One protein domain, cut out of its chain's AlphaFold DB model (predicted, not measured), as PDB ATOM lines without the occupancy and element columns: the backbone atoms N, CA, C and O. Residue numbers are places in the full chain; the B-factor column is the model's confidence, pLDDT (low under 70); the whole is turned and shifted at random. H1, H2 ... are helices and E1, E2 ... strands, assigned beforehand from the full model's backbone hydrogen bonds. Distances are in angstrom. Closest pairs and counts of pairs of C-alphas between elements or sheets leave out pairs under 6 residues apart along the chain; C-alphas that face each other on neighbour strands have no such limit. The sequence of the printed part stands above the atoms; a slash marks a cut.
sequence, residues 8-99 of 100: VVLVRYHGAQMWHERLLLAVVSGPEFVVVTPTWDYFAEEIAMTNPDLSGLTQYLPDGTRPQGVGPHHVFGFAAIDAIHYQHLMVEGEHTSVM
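What this domain is: This is residues 8 to 99 of the 100 residues of the protein "Hypothetical protein" of Polarella glacialis (UniProt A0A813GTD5). A strongly twisted sheet of five strands folds round on itself at a sharp bend in its longest strand, E2, leaving its edges E4 and E5 apart, so that it looks like a half-open barrel. One helix, H1, packs on the outside of the sheet at E2 and E3, and a long loop, residues 60 to 82, runs from the far end of E5 past the start of E2 to H1. The printed part has 92 residues, with five named strands and then one named helix; the sheet's order is E4, E3, E2, E1, E5, antiparallel throughout, and the class is mixed. It is compact, with a radius of gyration of the C-alphas of 13.1 A, rounded, and spans 35 by 31 by 23 A.

How they stand to each other: E1, residues 8 to 13, and E2, residues 19 to 29, form a hairpin, with N 11 and O 20 at 2.9 A. E2 bends by 85 degrees at residue 26, and its pairing is staggered: residues 20 to 23 pair with E1, residues 23 to 29 with E3, residues 32 to 36. N 25 and O 34 are 2.8 A apart. E4, residues 42 to 46, forms a hairpin with E3, with N 35 and O 43 at 2.9 A. E1 to E4 are a meander, each strand the antiparallel neighbour of the one before. E5, residues 54 to 59, is the antiparallel neighbour of E1 at 162 degrees, with N 10 and O 58 at 2.8 A. Residues 75 to 76 pair, parallel, with residues 19 to 20 of E2. H1, residues 83 to 97, is on the sheet in two layers, a helix on one face of a sheet, at a height over the sheet of 7.8 A. It lies over E3 and E2, slantwise to the strands, at 40 degrees to E2 on the local plane. H1 touches E2, the closest C-alphas being those of Leu 25 and Gly 93, 4.9 A apart. In H1 every O i to N i+4 pair is within hydrogen-bond range.

Where its parts are: E1 begins at C-alpha 8, (33.867, 146.577, 51.071), and is 16.1 A long. E2 measures 23.9 A and ends at C-alpha 29, (44.349, 148.114, 65.768). E3 is 12.8 A long, E4 13.2 A and E5 14.0 A. H1 measures 21.2 A and ends at C-alpha 97, (45.526, 139.999, 62.001).

The domain as a whole: The C-alphas farthest apart, those of Gln 68 and Met 99, are 36.9 A apart. The printed part has no cut. The link from E5 to H1, 23 residues, is long; the link from E4 to E5 is short. The mean pLDDT of the printed part is 93.0, and residue 72 is under 70.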
ATOM      1  N   VAL A   8      33.045 146.026  52.147       94.50
ATOM      2  CA  VAL A   8      33.867 146.577  51.071       94.50
ATOM      3  C   VAL A   8      33.882 148.096  51.189       94.50
ATOM      4  O   VAL A   8      32.831 148.745  51.199       94.50
ATOM      5  N   VAL A   9      35.081 148.665  51.239       96.12
ATOM      6  CA  VAL A   9      35.304 150.110  51.156       96.12
ATOM      7  C   VAL A   9      35.982 150.468  49.839       96.12
ATOM      8  O   VAL A   9      36.657 149.654  49.212       96.12
ATOM      9  N   LEU A  10      35.779 151.710  49.418       96.31
ATOM     10  CA  LEU A  10      36.388 152.326  48.253       96.31
ATOM     11  C   LEU A  10      37.418 153.340  48.743       96.31
ATOM     12  O   LEU A  10      37.066 154.333  49.386       96.31
ATOM     13  N   VAL A  11      38.678 153.106  48.401       96.50
ATOM     14  CA  VAL A  11      39.795 153.999  48.719       96.50
ATOM     15  C   VAL A  11      40.312 154.663  47.451       96.50
ATOM     16  O   VAL A  11      40.314 154.061  46.376       96.50
ATOM     17  N   ARG A  12      40.751 155.916  47.548       96.06
ATOM     18  CA  ARG A  12      41.429 156.614  46.453       96.06
ATOM     19  C   ARG A  12      42.738 157.190  46.949       96.06
ATOM     20  O   ARG A  12      42.738 158.133  47.735       96.06
ATOM     21  N   TYR A  13      43.843 156.691  46.419       96.44
ATOM     22  CA  TYR A  13      45.169 157.189  46.766       96.44
ATOM     23  C   TYR A  13      45.467 158.547  46.129       96.44
ATOM     24  O   TYR A  13      44.946 158.883  45.058       96.44
ATOM     25  N   HIS A  14      46.335 159.330  46.762       95.50
ATOM     26  CA  HIS A  14      46.881 160.540  46.159       95.50
ATOM     27  C   HIS A  14      47.561 160.221  44.819       95.50
ATOM     28  O   HIS A  14      48.355 159.295  44.697       95.50
ATOM     29  N   GLY A  15      47.206 160.980  43.779       91.88
ATOM     30  CA  GLY A  15      47.705 160.756  42.418       91.88
ATOM     31  C   GLY A  15      47.016 159.618  41.653       91.88
ATOM     32  O   GLY A  15      47.201 159.520  40.439       91.88
ATOM     33  N   ALA A  16      46.168 158.809  42.298       91.12
ATOM     34  CA  ALA A  16      45.410 157.764  41.619       91.12
ATOM     35  C   ALA A  16      44.173 158.327  40.897       91.12
ATOM     36  O   ALA A  16      43.387 159.134  41.417       91.12
ATOM     37  N   GLN A  17      43.970 157.868  39.662       90.06
ATOM     38  CA  GLN A  17      42.775 158.197  38.881       90.06
ATOM     39  C   GLN A  17      41.577 157.316  39.250       90.06
ATOM     40  O   GLN A  17      40.436 157.748  39.096       90.06
ATOM     41  N   MET A  18      41.838 156.112  39.762       94.25
ATOM     42  CA  MET A  18      40.823 155.124  40.106       94.25
ATOM     43  C   MET A  18      40.622 155.029  41.617       94.25
ATOM     44  O   MET A  18      41.531 155.266  42.411       94.25
ATOM     45  N   TRP A  19      39.405 154.660  41.989       96.12
ATOM     46  CA  TRP A  19      39.073 154.094  43.282       96.12
ATOM     47  C   TRP A  19      39.451 152.620  43.292       96.12
ATOM     48  O   TRP A  19      39.364 151.946  42.268       96.12
ATOM     49  N   HIS A  20      39.834 152.114  44.451       96.56
ATOM     50  CA  HIS A  20      40.177 150.721  44.659       96.56
ATOM     51  C   HIS A  20      39.257 150.138  45.718       96.56
ATOM     52  O   HIS A  20      39.026 150.761  46.755       96.56
ATOM     53  N   GLU A  21      38.745 148.943  45.464       96.50
ATOM     54  CA  GLU A  21      38.039 148.197  46.494       96.50
ATOM     55  C   GLU A  21      39.025 147.582  47.484       96.50
ATOM     56  O   GLU A  21      40.105 147.100  47.122       96.50
ATOM     57  N   ARG A  22      38.628 147.607  48.750       97.62
ATOM     58  CA  ARG A  22      39.245 146.863  49.841       97.62
ATOM     59  C   ARG A  22      38.142 146.119  50.554       97.62
ATOM     60  O   ARG A  22      37.210 146.749  51.052       97.62
ATOM     61  N   LEU A  23      38.233 144.796  50.587       97.12
ATOM     62  CA  LEU A  23      37.415 144.015  51.505       97.12
ATOM     63  C   LEU A  23      38.138 144.003  52.851       97.12
ATOM     64  O   LEU A  23      39.286 143.569  52.935       97.12
ATOM     65  N   LEU A  24      37.474 144.519  53.882       97.62
ATOM     66  CA  LEU A  24      38.007 144.560  55.238       97.62
ATOM     67  C   LEU A  24      37.813 143.191  55.882       97.62
ATOM     68  O   LEU A  24      36.678 142.750  56.022       97.62
ATOM     69  N   LEU A  25      38.886 142.519  56.281       97.50
ATOM     70  CA  LEU A  25      38.799 141.156  56.807       97.50
ATOM     71  C   LEU A  25      38.801 141.118  58.332       97.50
ATOM     72  O   LEU A  25      37.955 140.463  58.930       97.50
ATOM     73  N   ALA A  26      39.712 141.851  58.970       97.56
ATOM     74  CA  ALA A  26      39.836 141.893  60.423       97.56
ATOM     75  C   ALA A  26      40.454 143.218  60.876       97.56
ATOM     76  O   ALA A  26      41.221 143.829  60.135       97.56
ATOM     77  N   VAL A  27      40.121 143.671  62.086       96.62
ATOM     78  CA  VAL A  27      40.772 144.836  62.707       96.62
ATOM     79  C   VAL A  27      42.128 144.396  63.245       96.62
ATOM     80  O   VAL A  27      42.192 143.412  63.978       96.62
ATOM     81  N   VAL A  28      43.184 145.139  62.921       95.81
ATOM     82  CA  VAL A  28      44.504 144.982  63.549       95.81
ATOM     83  C   VAL A  28      44.544 145.838  64.815       95.81
ATOM     84  O   VAL A  28      44.624 145.324  65.929       95.81
ATOM     85  N   SER A  29      44.397 147.157  64.661       94.19
ATOM     86  CA  SER A  29      44.349 148.114  65.768       94.19
ATOM     87  C   SER A  29      43.746 149.442  65.320       94.19
ATOM     88  O   SER A  29      44.102 149.981  64.277       94.19
ATOM     89  N   GLY A  30      42.841 150.021  66.115       92.19
ATOM     90  CA  GLY A  30      42.240 151.319  65.791       92.19
ATOM     91  C   GLY A  30      41.589 151.336  64.391       92.19
ATOM     92  O   GLY A  30      40.693 150.527  64.152       92.19
ATOM     93  N   PRO A  31      41.977 152.258  63.483       95.19
ATOM     94  CA  PRO A  31      41.490 152.297  62.102       95.19
ATOM     95  C   PRO A  31      42.237 151.361  61.135       95.19
ATOM     96  O   PRO A  31      41.958 151.402  59.940       95.19
ATOM     97  N   GLU A  32      43.185 150.556  61.607       97.06
ATOM     98  CA  GLU A  32      43.966 149.638  60.781       97.06
ATOM     99  C   GLU A  32      43.278 148.278  60.646       97.06
ATOM    100  O   GLU A  32      42.858 147.667  61.635       97.06
ATOM    101  N   PHE A  33      43.166 147.804  59.408       98.19
ATOM    102  CA  PHE A  33      42.524 146.541  59.063       98.19
ATOM    103  C   PHE A  33      43.455 145.679  58.221       98.19
ATOM    104  O   PHE A  33      44.164 146.191  57.359       98.19
ATOM    105  N   VAL A  34      43.360 144.361  58.390       98.19
ATOM    106  CA  VAL A  34      43.757 143.432  57.334       98.19
ATOM    107  C   VAL A  34      42.761 143.599  56.201       98.19
ATOM    108  O   VAL A  34      41.552 143.422  56.391       98.19
ATOM    109  N   VAL A  35      43.265 143.939  55.026       98.12
ATOM    110  CA  VAL A  35      42.471 144.068  53.810       98.12
ATOM    111  C   VAL A  35      42.912 143.040  52.791       98.12
ATOM    112  O   VAL A  35      44.075 142.641  52.767       98.12
ATOM    113  N   VAL A  36      41.985 142.652  51.923       98.00
ATOM    114  CA  VAL A  36      42.313 141.964  50.675       98.00
ATOM    115  C   VAL A  36      41.965 142.853  49.490       98.00
ATOM    116  O   VAL A  36      41.001 143.631  49.516       98.00
ATOM    117  N   THR A  37      42.795 142.777  48.459       97.31
ATOM    118  CA  THR A  37      42.633 143.515  47.202       97.31
ATOM    119  C   THR A  37      41.939 142.667  46.132       97.31
ATOM    120  O   THR A  37      41.890 141.443  46.252       97.31
ATOM    121  N   PRO A  38      41.466 143.271  45.025       96.56
ATOM    122  CA  PRO A  38      40.916 142.522  43.892       96.56
ATOM    123  C   PRO A  38      41.861 141.499  43.246       96.56
ATOM    124  O   PRO A  38      41.394 140.623  42.521       96.56
ATOM    125  N   THR A  39      43.172 141.603  43.484       95.94
ATOM    126  CA  THR A  39      44.187 140.626  43.054       95.94
ATOM    127  C   THR A  39      44.499 139.561  44.100       95.94
ATOM    128  O   THR A  39      45.369 138.731  43.855       95.94
ATOM    129  N   TRP A  40      43.757 139.536  45.210       94.88
ATOM    130  CA  TRP A  40      43.919 138.601  46.327       94.88
ATOM    131  C   TRP A  40      45.208 138.799  47.133       94.88
ATOM    132  O   TRP A  40      45.665 137.884  47.811       94.88
ATOM    133  N   ASP A  41      45.777 140.004  47.092       95.56
ATOM    134  CA  ASP A  41      46.880 140.386  47.976       95.56
ATOM    135  C   ASP A  41      46.343 140.862  49.330       95.56
ATOM    136  O   ASP A  41      45.372 141.630  49.359       95.56
ATOM    137  N   TYR A  42      47.008 140.458  50.417       95.19
ATOM    138  CA  TYR A  42      46.651 140.777  51.803       95.19
ATOM    139  C   TYR A  42      47.700 141.677  52.450       95.19
ATOM    140  O   TYR A  42      48.899 141.410  52.344       95.19
ATOM    141  N   PHE A  43      47.263 142.710  53.163       96.50
ATOM    142  CA  PHE A  43      48.140 143.565  53.965       96.50
ATOM    143  C   PHE A  43      47.341 144.358  55.005       96.50
ATOM    144  O   PHE A  43      46.114 144.420  54.932       96.50
ATOM    145  N   ALA A  44      48.039 144.952  55.975       97.38
ATOM    146  CA  ALA A  44      47.458 145.932  56.885       97.38
ATOM    147  C   ALA A  44      47.342 147.297  56.193       97.38
ATOM    148  O   ALA A  44      48.288 147.755  55.551       97.38
ATOM    149  N   GLU A  45      46.189 147.946  56.323       97.75
ATOM    150  CA  GLU A  45      45.959 149.291  55.801       97.75
ATOM    151  C   GLU A  45      45.141 150.128  56.790       97.75
ATOM    152  O   GLU A  45      44.133 149.674  57.337       97.75
ATOM    153  N   GLU A  46      45.554 151.380  57.000       97.56
ATOM    154  CA  GLU A  46      44.787 152.351  57.777       97.56
ATOM    155  C   GLU A  46      43.579 152.853  56.966       97.56
ATOM    156  O   GLU A  46      43.720 153.619  56.008       97.56
ATOM    157  N   ILE A  47      42.372 152.464  57.382       97.44
ATOM    158  CA  ILE A  47      41.091 152.812  56.749       97.44
ATOM    159  C   ILE A  47      40.498 154.061  57.409       97.44
ATOM    160  O   ILE A  47      39.408 154.061  57.991       97.44
ATOM    161  N   ALA A  48      41.237 155.163  57.311       96.56
ATOM    162  CA  ALA A  48      40.820 156.469  57.803       96.56
ATOM    163  C   ALA A  48      41.399 157.598  56.945       96.56
ATOM    164  O   ALA A  48      42.461 157.465  56.356       96.56
ATOM    165  N   MET A  49      40.727 158.754  56.916       96.19
ATOM    166  CA  MET A  49      41.233 159.947  56.214       96.19
ATOM    167  C   MET A  49      42.468 160.577  56.884       96.19
ATOM    168  O   MET A  49      43.004 161.556  56.375       96.19
ATOM    169  N   THR A  50      42.895 160.057  58.037       95.56
ATOM    170  CA  THR A  50      44.184 160.375  58.663       95.56
ATOM    171  C   THR A  50      45.357 159.682  57.978       95.56
ATOM    172  O   THR A  50      46.479 160.164  58.118       95.56
ATOM    173  N   ASN A  51      45.100 158.626  57.199       96.44
ATOM    174  CA  ASN A  51      46.097 157.994  56.351       96.44
ATOM    175  C   ASN A  51      46.546 158.990  55.259       96.44
ATOM    176  O   ASN A  51      45.729 159.366  54.409       96.44
ATOM    177  N   PRO A  52      47.823 159.420  55.251       96.81
ATOM    178  CA  PRO A  52      48.317 160.455  54.342       96.81
ATOM    179  C   PRO A  52      48.355 160.015  52.876       96.81
ATOM    180  O   PRO A  52      48.473 160.866  51.994       96.81
ATOM    181  N   ASP A  53      48.239 158.716  52.600       97.44
ATOM    182  CA  ASP A  53      48.207 158.192  51.239       97.44
ATOM    183  C   ASP A  53      46.813 158.321  50.609       97.44
ATOM    184  O   ASP A  53      46.683 158.289  49.381       97.44
ATOM    185  N   LEU A  54      45.762 158.514  51.418       97.12
ATOM    186  CA  LEU A  54      44.376 158.553  50.962       97.12
ATOM    187  C   LEU A  54      43.898 159.977  50.654       97.12
ATOM    188  O   LEU A  54      43.773 160.839  51.516       97.12
ATOM    189  N   SER A  55      43.488 160.181  49.405       96.31
ATOM    190  CA  SER A  55      42.774 161.377  48.942       96.31
ATOM    191  C   SER A  55      41.247 161.239  49.010       96.31
ATOM    192  O   SER A  55      40.521 162.217  48.826       96.31
ATOM    193  N   GLY A  56      40.742 160.027  49.251       94.88
ATOM    194  CA  GLY A  56      39.318 159.754  49.385       94.88
ATOM    195  C   GLY A  56      39.037 158.386  49.997       94.88
ATOM    196  O   GLY A  56      39.751 157.418  49.741       94.88
ATOM    197  N   LEU A  57      37.960 158.317  50.776       95.62
ATOM    198  CA  LEU A  57      37.473 157.108  51.430       95.62
ATOM    199  C   LEU A  57      35.944 157.130  51.457       95.62
ATOM    200  O   LEU A  57      35.338 158.089  51.942       95.62
ATOM    201  N   THR A  58      35.314 156.081  50.940       94.38
ATOM    202  CA  THR A  58      33.857 155.915  50.970       94.38
ATOM    203  C   THR A  58      33.479 154.433  50.975       94.38
ATOM    204  O   THR A  58      34.333 153.563  50.870       94.38
ATOM    205  N   GLN A  59      32.193 154.131  51.097       92.38
ATOM    206  CA  GLN A  59      31.626 152.784  50.999       92.38
ATOM    207  C   GLN A  59      30.507 152.769  49.961       92.38
ATOM    208  O   GLN A  59      29.999 153.830  49.594       92.38
ATOM    209  N   TYR A  60      30.098 151.585  49.516       89.38
ATOM    210  CA  TYR A  60      28.855 151.435  48.764       89.38
ATOM    211  C   TYR A  60      27.643 151.884  49.592       89.38
ATOM    212  O   TYR A  60      27.651 151.839  50.826       89.38
ATOM    213  N   LEU A  61      26.595 152.337  48.909       85.75
ATOM    214  CA  LEU A  61      25.305 152.588  49.539       85.75
ATOM    215  C   LEU A  61      24.668 151.252  49.970       85.75
ATOM    216  O   LEU A  61      25.024 150.206  49.428       85.75
ATOM    217  N   PRO A  62      23.730 151.255  50.938       79.88
ATOM    218  CA  PRO A  62      23.138 150.017  51.463       79.88
ATOM    219  C   PRO A  62      22.448 149.136  50.412       79.88
ATOM    220  O   PRO A  62      22.304 147.936  50.615       79.88
ATOM    221  N   ASP A  63      22.025 149.721  49.293       84.38
ATOM    222  CA  ASP A  63      21.436 149.027  48.144       84.38
ATOM    223  C   ASP A  63      22.487 148.473  47.158       84.38
ATOM    224  O   ASP A  63      22.141 147.994  46.079       84.38
ATOM    225  N   GLY A  64      23.774 148.556  47.510       81.56
ATOM    226  CA  GLY A  64      24.904 148.144  46.677       81.56
ATOM    227  C   GLY A  64      25.271 149.147  45.584       81.56
ATOM    228  O   GLY A  64      26.176 148.888  44.789       81.56
ATOM    229  N   THR A  65      24.601 150.301  45.512       86.81
ATOM    230  CA  THR A  65      24.917 151.314  44.504       86.81
ATOM    231  C   THR A  65      26.143 152.137  44.897       86.81
ATOM    232  O   THR A  65      26.487 152.304  46.070       86.81
ATOM    233  N   ARG A  66      26.864 152.643  43.892       87.12
ATOM    234  CA  ARG A  66      28.044 153.484  44.121       87.12
ATOM    235  C   ARG A  66      27.639 154.867  44.637       87.12
ATOM    236  O   ARG A  66      26.666 155.433  44.137       87.12
ATOM    237  N   PRO A  67      28.438 155.471  45.531       85.62
ATOM    238  CA  PRO A  67      28.289 156.873  45.893       85.62
ATOM    239  C   PRO A  67      28.402 157.802  44.686       85.62
ATOM    240  O   PRO A  67      29.100 157.521  43.704       85.62
ATOM    241  N   GLN A  68      27.761 158.963  44.792       83.06
ATOM    242  CA  GLN A  68      27.874 160.017  43.792       83.06
ATOM    243  C   GLN A  68      29.348 160.404  43.574       83.06
ATOM    244  O   GLN A  68      30.102 160.588  44.525       83.06
ATOM    245  N   GLY A  69      29.757 160.529  42.309       82.88
ATOM    246  CA  GLY A  69      31.139 160.859  41.935       82.88
ATOM    247  C   GLY A  69      32.062 159.648  41.738       82.88
ATOM    248  O   GLY A  69      33.167 159.819  41.223       82.88
ATOM    249  N   VAL A  70      31.610 158.428  42.052       86.75
ATOM    250  CA  VAL A  70      32.345 157.186  41.760       86.75
ATOM    251  C   VAL A  70      31.797 156.555  40.474       86.75
ATOM    252  O   VAL A  70      30.812 155.814  40.469       86.75
ATOM    253  N   GLY A  71      32.423 156.891  39.344       81.38
ATOM    254  CA  GLY A  71      32.061 156.334  38.039       81.38
ATOM    255  C   GLY A  71      32.448 154.849  37.901       81.38
ATOM    256  O   GLY A  71      33.491 154.457  38.418       81.38
ATOM    257  N   PRO A  72      31.669 154.018  37.176       69.62
ATOM    258  CA  PRO A  72      31.944 152.585  37.005       69.62
ATOM    259  C   PRO A  72      33.323 152.260  36.454       69.62
ATOM    260  O   PRO A  72      33.983 151.357  36.948       69.62
ATOM    261  N   HIS A  73      33.763 153.010  35.447       76.44
ATOM    262  CA  HIS A  73      35.060 152.799  34.803       76.44
ATOM    263  C   HIS A  73      36.234 153.338  35.626       76.44
ATOM    264  O   HIS A  73      37.375 153.262  35.187       76.44
ATOM    265  N   HIS A  74      35.960 153.897  36.807       88.31
ATOM    266  CA  HIS A  74      36.965 154.436  37.715       88.31
ATOM    267  C   HIS A  74      37.107 153.581  38.974       88.31
ATOM    268  O   HIS A  74      37.625 154.087  39.964       88.31
ATOM    269  N   VAL A  75      36.634 152.330  38.975       94.00
ATOM    270  CA  VAL A  75      36.782 151.418  40.115       94.00
ATOM    271  C   VAL A  75      37.601 150.207  39.692       94.00
ATOM    272  O   VAL A  75      37.198 149.441  38.819       94.00
ATOM    273  N   PHE A  76      38.743 150.031  40.344       94.62
ATOM    274  CA  PHE A  76      39.459 148.771  40.384       94.62
ATOM    275  C   PHE A  76      38.831 147.904  41.479       94.62
ATOM    276  O   PHE A  76      39.156 148.046  42.661       94.62
ATOM    277  N   GLY A  77      37.861 147.085  41.074       94.19
ATOM    278  CA  GLY A  77      37.031 146.282  41.967       94.19
ATOM    279  C   GLY A  77      37.200 144.781  41.773       94.19
ATOM    280  O   GLY A  77      37.826 144.326  40.813       94.19
ATOM    281  N   PHE A  78      36.629 144.018  42.696       92.75
ATOM    282  CA  PHE A  78      36.602 142.567  42.669       92.75
ATOM    283  C   PHE A  78      35.788 142.043  41.480       92.75
ATOM    284  O   PHE A  78      34.766 142.606  41.075       92.75
ATOM    285  N   ALA A  79      36.206 140.888  40.964       91.12
ATOM    286  CA  ALA A  79      35.260 139.999  40.303       91.12
ATOM    287  C   ALA A  79      34.219 139.509  41.326       91.12
ATOM    288  O   ALA A  79      34.445 139.577  42.532       91.12
ATOM    289  N   ALA A  80      33.079 138.994  40.861       89.62
ATOM    290  CA  ALA A  80      32.063 138.460  41.766       89.62
ATOM    291  C   ALA A  80      32.675 137.418  42.720       89.62
ATOM    292  O   ALA A  80      33.265 136.432  42.274       89.62
ATOM    293  N   ILE A  81      32.530 137.656  44.024       90.88
ATOM    294  CA  ILE A  81      32.984 136.752  45.080       90.88
ATOM    295  C   ILE A  81      31.782 135.920  45.509       90.88
ATOM    296  O   ILE A  81      30.743 136.472  45.875       90.88
ATOM    297  N   ASP A  82      31.898 134.597  45.447       94.19
ATOM    298  CA  ASP A  82      30.866 133.729  46.001       94.19
ATOM    299  C   ASP A  82      30.946 133.662  47.536       94.19
ATOM    300  O   ASP A  82      31.929 134.061  48.162       94.19
ATOM    301  N   ALA A  83      29.882 133.157  48.158       94.75
ATOM    302  CA  ALA A  83      29.772 133.126  49.613       94.75
ATOM    303  C   ALA A  83      30.822 132.228  50.289       94.75
ATOM    304  O   ALA A  83      31.240 132.529  51.405       94.75
ATOM    305  N   ILE A  84      31.249 131.140  49.637       96.19
ATOM    306  CA  ILE A  84      32.225 130.200  50.206       96.19
ATOM    307  C   ILE A  84      33.604 130.851  50.197       96.19
ATOM    308  O   ILE A  84      34.292 130.866  51.216       96.19
ATOM    309  N   HIS A  85      33.981 131.436  49.063       94.75
ATOM    310  CA  HIS A  85      35.232 132.157  48.929       94.75
ATOM    311  C   HIS A  85      35.280 133.327  49.913       94.75
ATOM    312  O   HIS A  85      36.241 133.440  50.665       94.75
ATOM    313  N   TYR A  86      34.210 134.120  50.005       95.94
ATOM    314  CA  TYR A  86      34.107 135.192  50.995       95.94
ATOM    315  C   TYR A  86      34.333 134.689  52.430       95.94
ATOM    316  O   TYR A  86      35.116 135.279  53.168       95.94
ATOM    317  N   GLN A  87      33.699 133.580  52.829       96.25
ATOM    318  CA  GLN A  87      33.893 133.019  54.169       96.25
ATOM    319  C   GLN A  87      35.341 132.590  54.423       96.25
ATOM    320  O   GLN A  87      35.856 132.839  55.513       96.25
ATOM    321  N   HIS A  88      36.012 131.994  53.434       95.69
ATOM    322  CA  HIS A  88      37.428 131.649  53.561       95.69
ATOM    323  C   HIS A  88      38.307 132.886  53.764       95.69
ATOM    324  O   HIS A  88      39.158 132.866  54.648       95.69
ATOM    325  N   LEU A  89      38.058 133.970  53.019       95.88
ATOM    326  CA  LEU A  89      38.794 135.229  53.175       95.88
ATOM    327  C   LEU A  89      38.642 135.798  54.590       95.88
ATOM    328  O   LEU A  89      39.622 136.238  55.186       95.88
ATOM    329  N   MET A  90      37.426 135.767  55.146       97.31
ATOM    330  CA  MET A  90      37.172 136.264  56.503       97.31
ATOM    331  C   MET A  90      37.941 135.463  57.560       97.31
ATOM    332  O   MET A  90      38.584 136.055  58.422       97.31
ATOM    333  N   VAL A  91      37.935 134.128  57.460       96.06
ATOM    334  CA  VAL A  91      38.691 133.255  58.378       96.06
ATOM    335  C   VAL A  91      40.199 133.483  58.249       96.06
ATOM    336  O   VAL A  91      40.911 133.531  59.249       96.06
ATOM    337  N   GLU A  92      40.699 133.632  57.023       93.31
ATOM    338  CA  GLU A  92      42.117 133.894  56.785       93.31
ATOM    339  C   GLU A  92      42.549 135.234  57.386       93.31
ATOM    340  O   GLU A  92      43.538 135.286  58.114       93.31
ATOM    341  N   GLY A  93      41.776 136.300  57.163       92.56
ATOM    342  CA  GLY A  93      42.105 137.618  57.697       92.56
ATOM    343  C   GLY A  93      42.105 137.681  59.223       92.56
ATOM    344  O   GLY A  93      42.955 138.368  59.793       92.56
ATOM    345  N   GLU A  94      41.229 136.930  59.898       92.38
ATOM    346  CA  GLU A  94      41.286 136.775  61.357       92.38
ATOM    347  C   GLU A  94      42.634 136.187  61.802       92.38
ATOM    348  O   GLU A  94      43.275 136.743  62.695       92.38
ATOM    349  N   HIS A  95      43.123 135.130  61.147       91.31
ATOM    350  CA  HIS A  95      44.434 134.551  61.460       91.31
ATOM    351  C   HIS A  95      45.591 135.506  61.150       91.31
ATOM    352  O   HIS A  95      46.528 135.615  61.945       91.31
ATOM    353  N   THR A  96      45.528 136.208  60.018       88.31
ATOM    354  CA  THR A  96      46.560 137.162  59.599       88.31
ATOM    355  C   THR A  96      46.668 138.343  60.563       88.31
ATOM    356  O   THR A  96      47.779 138.772  60.862       88.31
ATOM    357  N   SER A  97      45.546 138.833  61.101       88.88
ATOM    358  CA  SER A  97      45.526 139.999  62.001       88.88
ATOM    359  C   SER A  97      46.337 139.808  63.283       88.88
ATOM    360  O   SER A  97      46.884 140.768  63.810       88.88
ATOM    361  N   VAL A  98      46.469 138.568  63.760       84.94
ATOM    362  CA  VAL A  98      47.245 138.228  64.965       84.94
ATOM    363  C   VAL A  98      48.757 138.209  64.688       84.94
ATOM    364  O   VAL A  98      49.559 138.225  65.619       84.94
ATOM    365  N   MET A  99      49.156 138.145  63.415       83.50
ATOM    366  CA  MET A  99      50.560 138.097  62.992       83.50
ATOM    367  C   MET A  99      51.126 139.464  62.584       83.50
ATOM    368  O   MET A  99      52.329 139.542  62.323       83.50
TER     369      MET A  99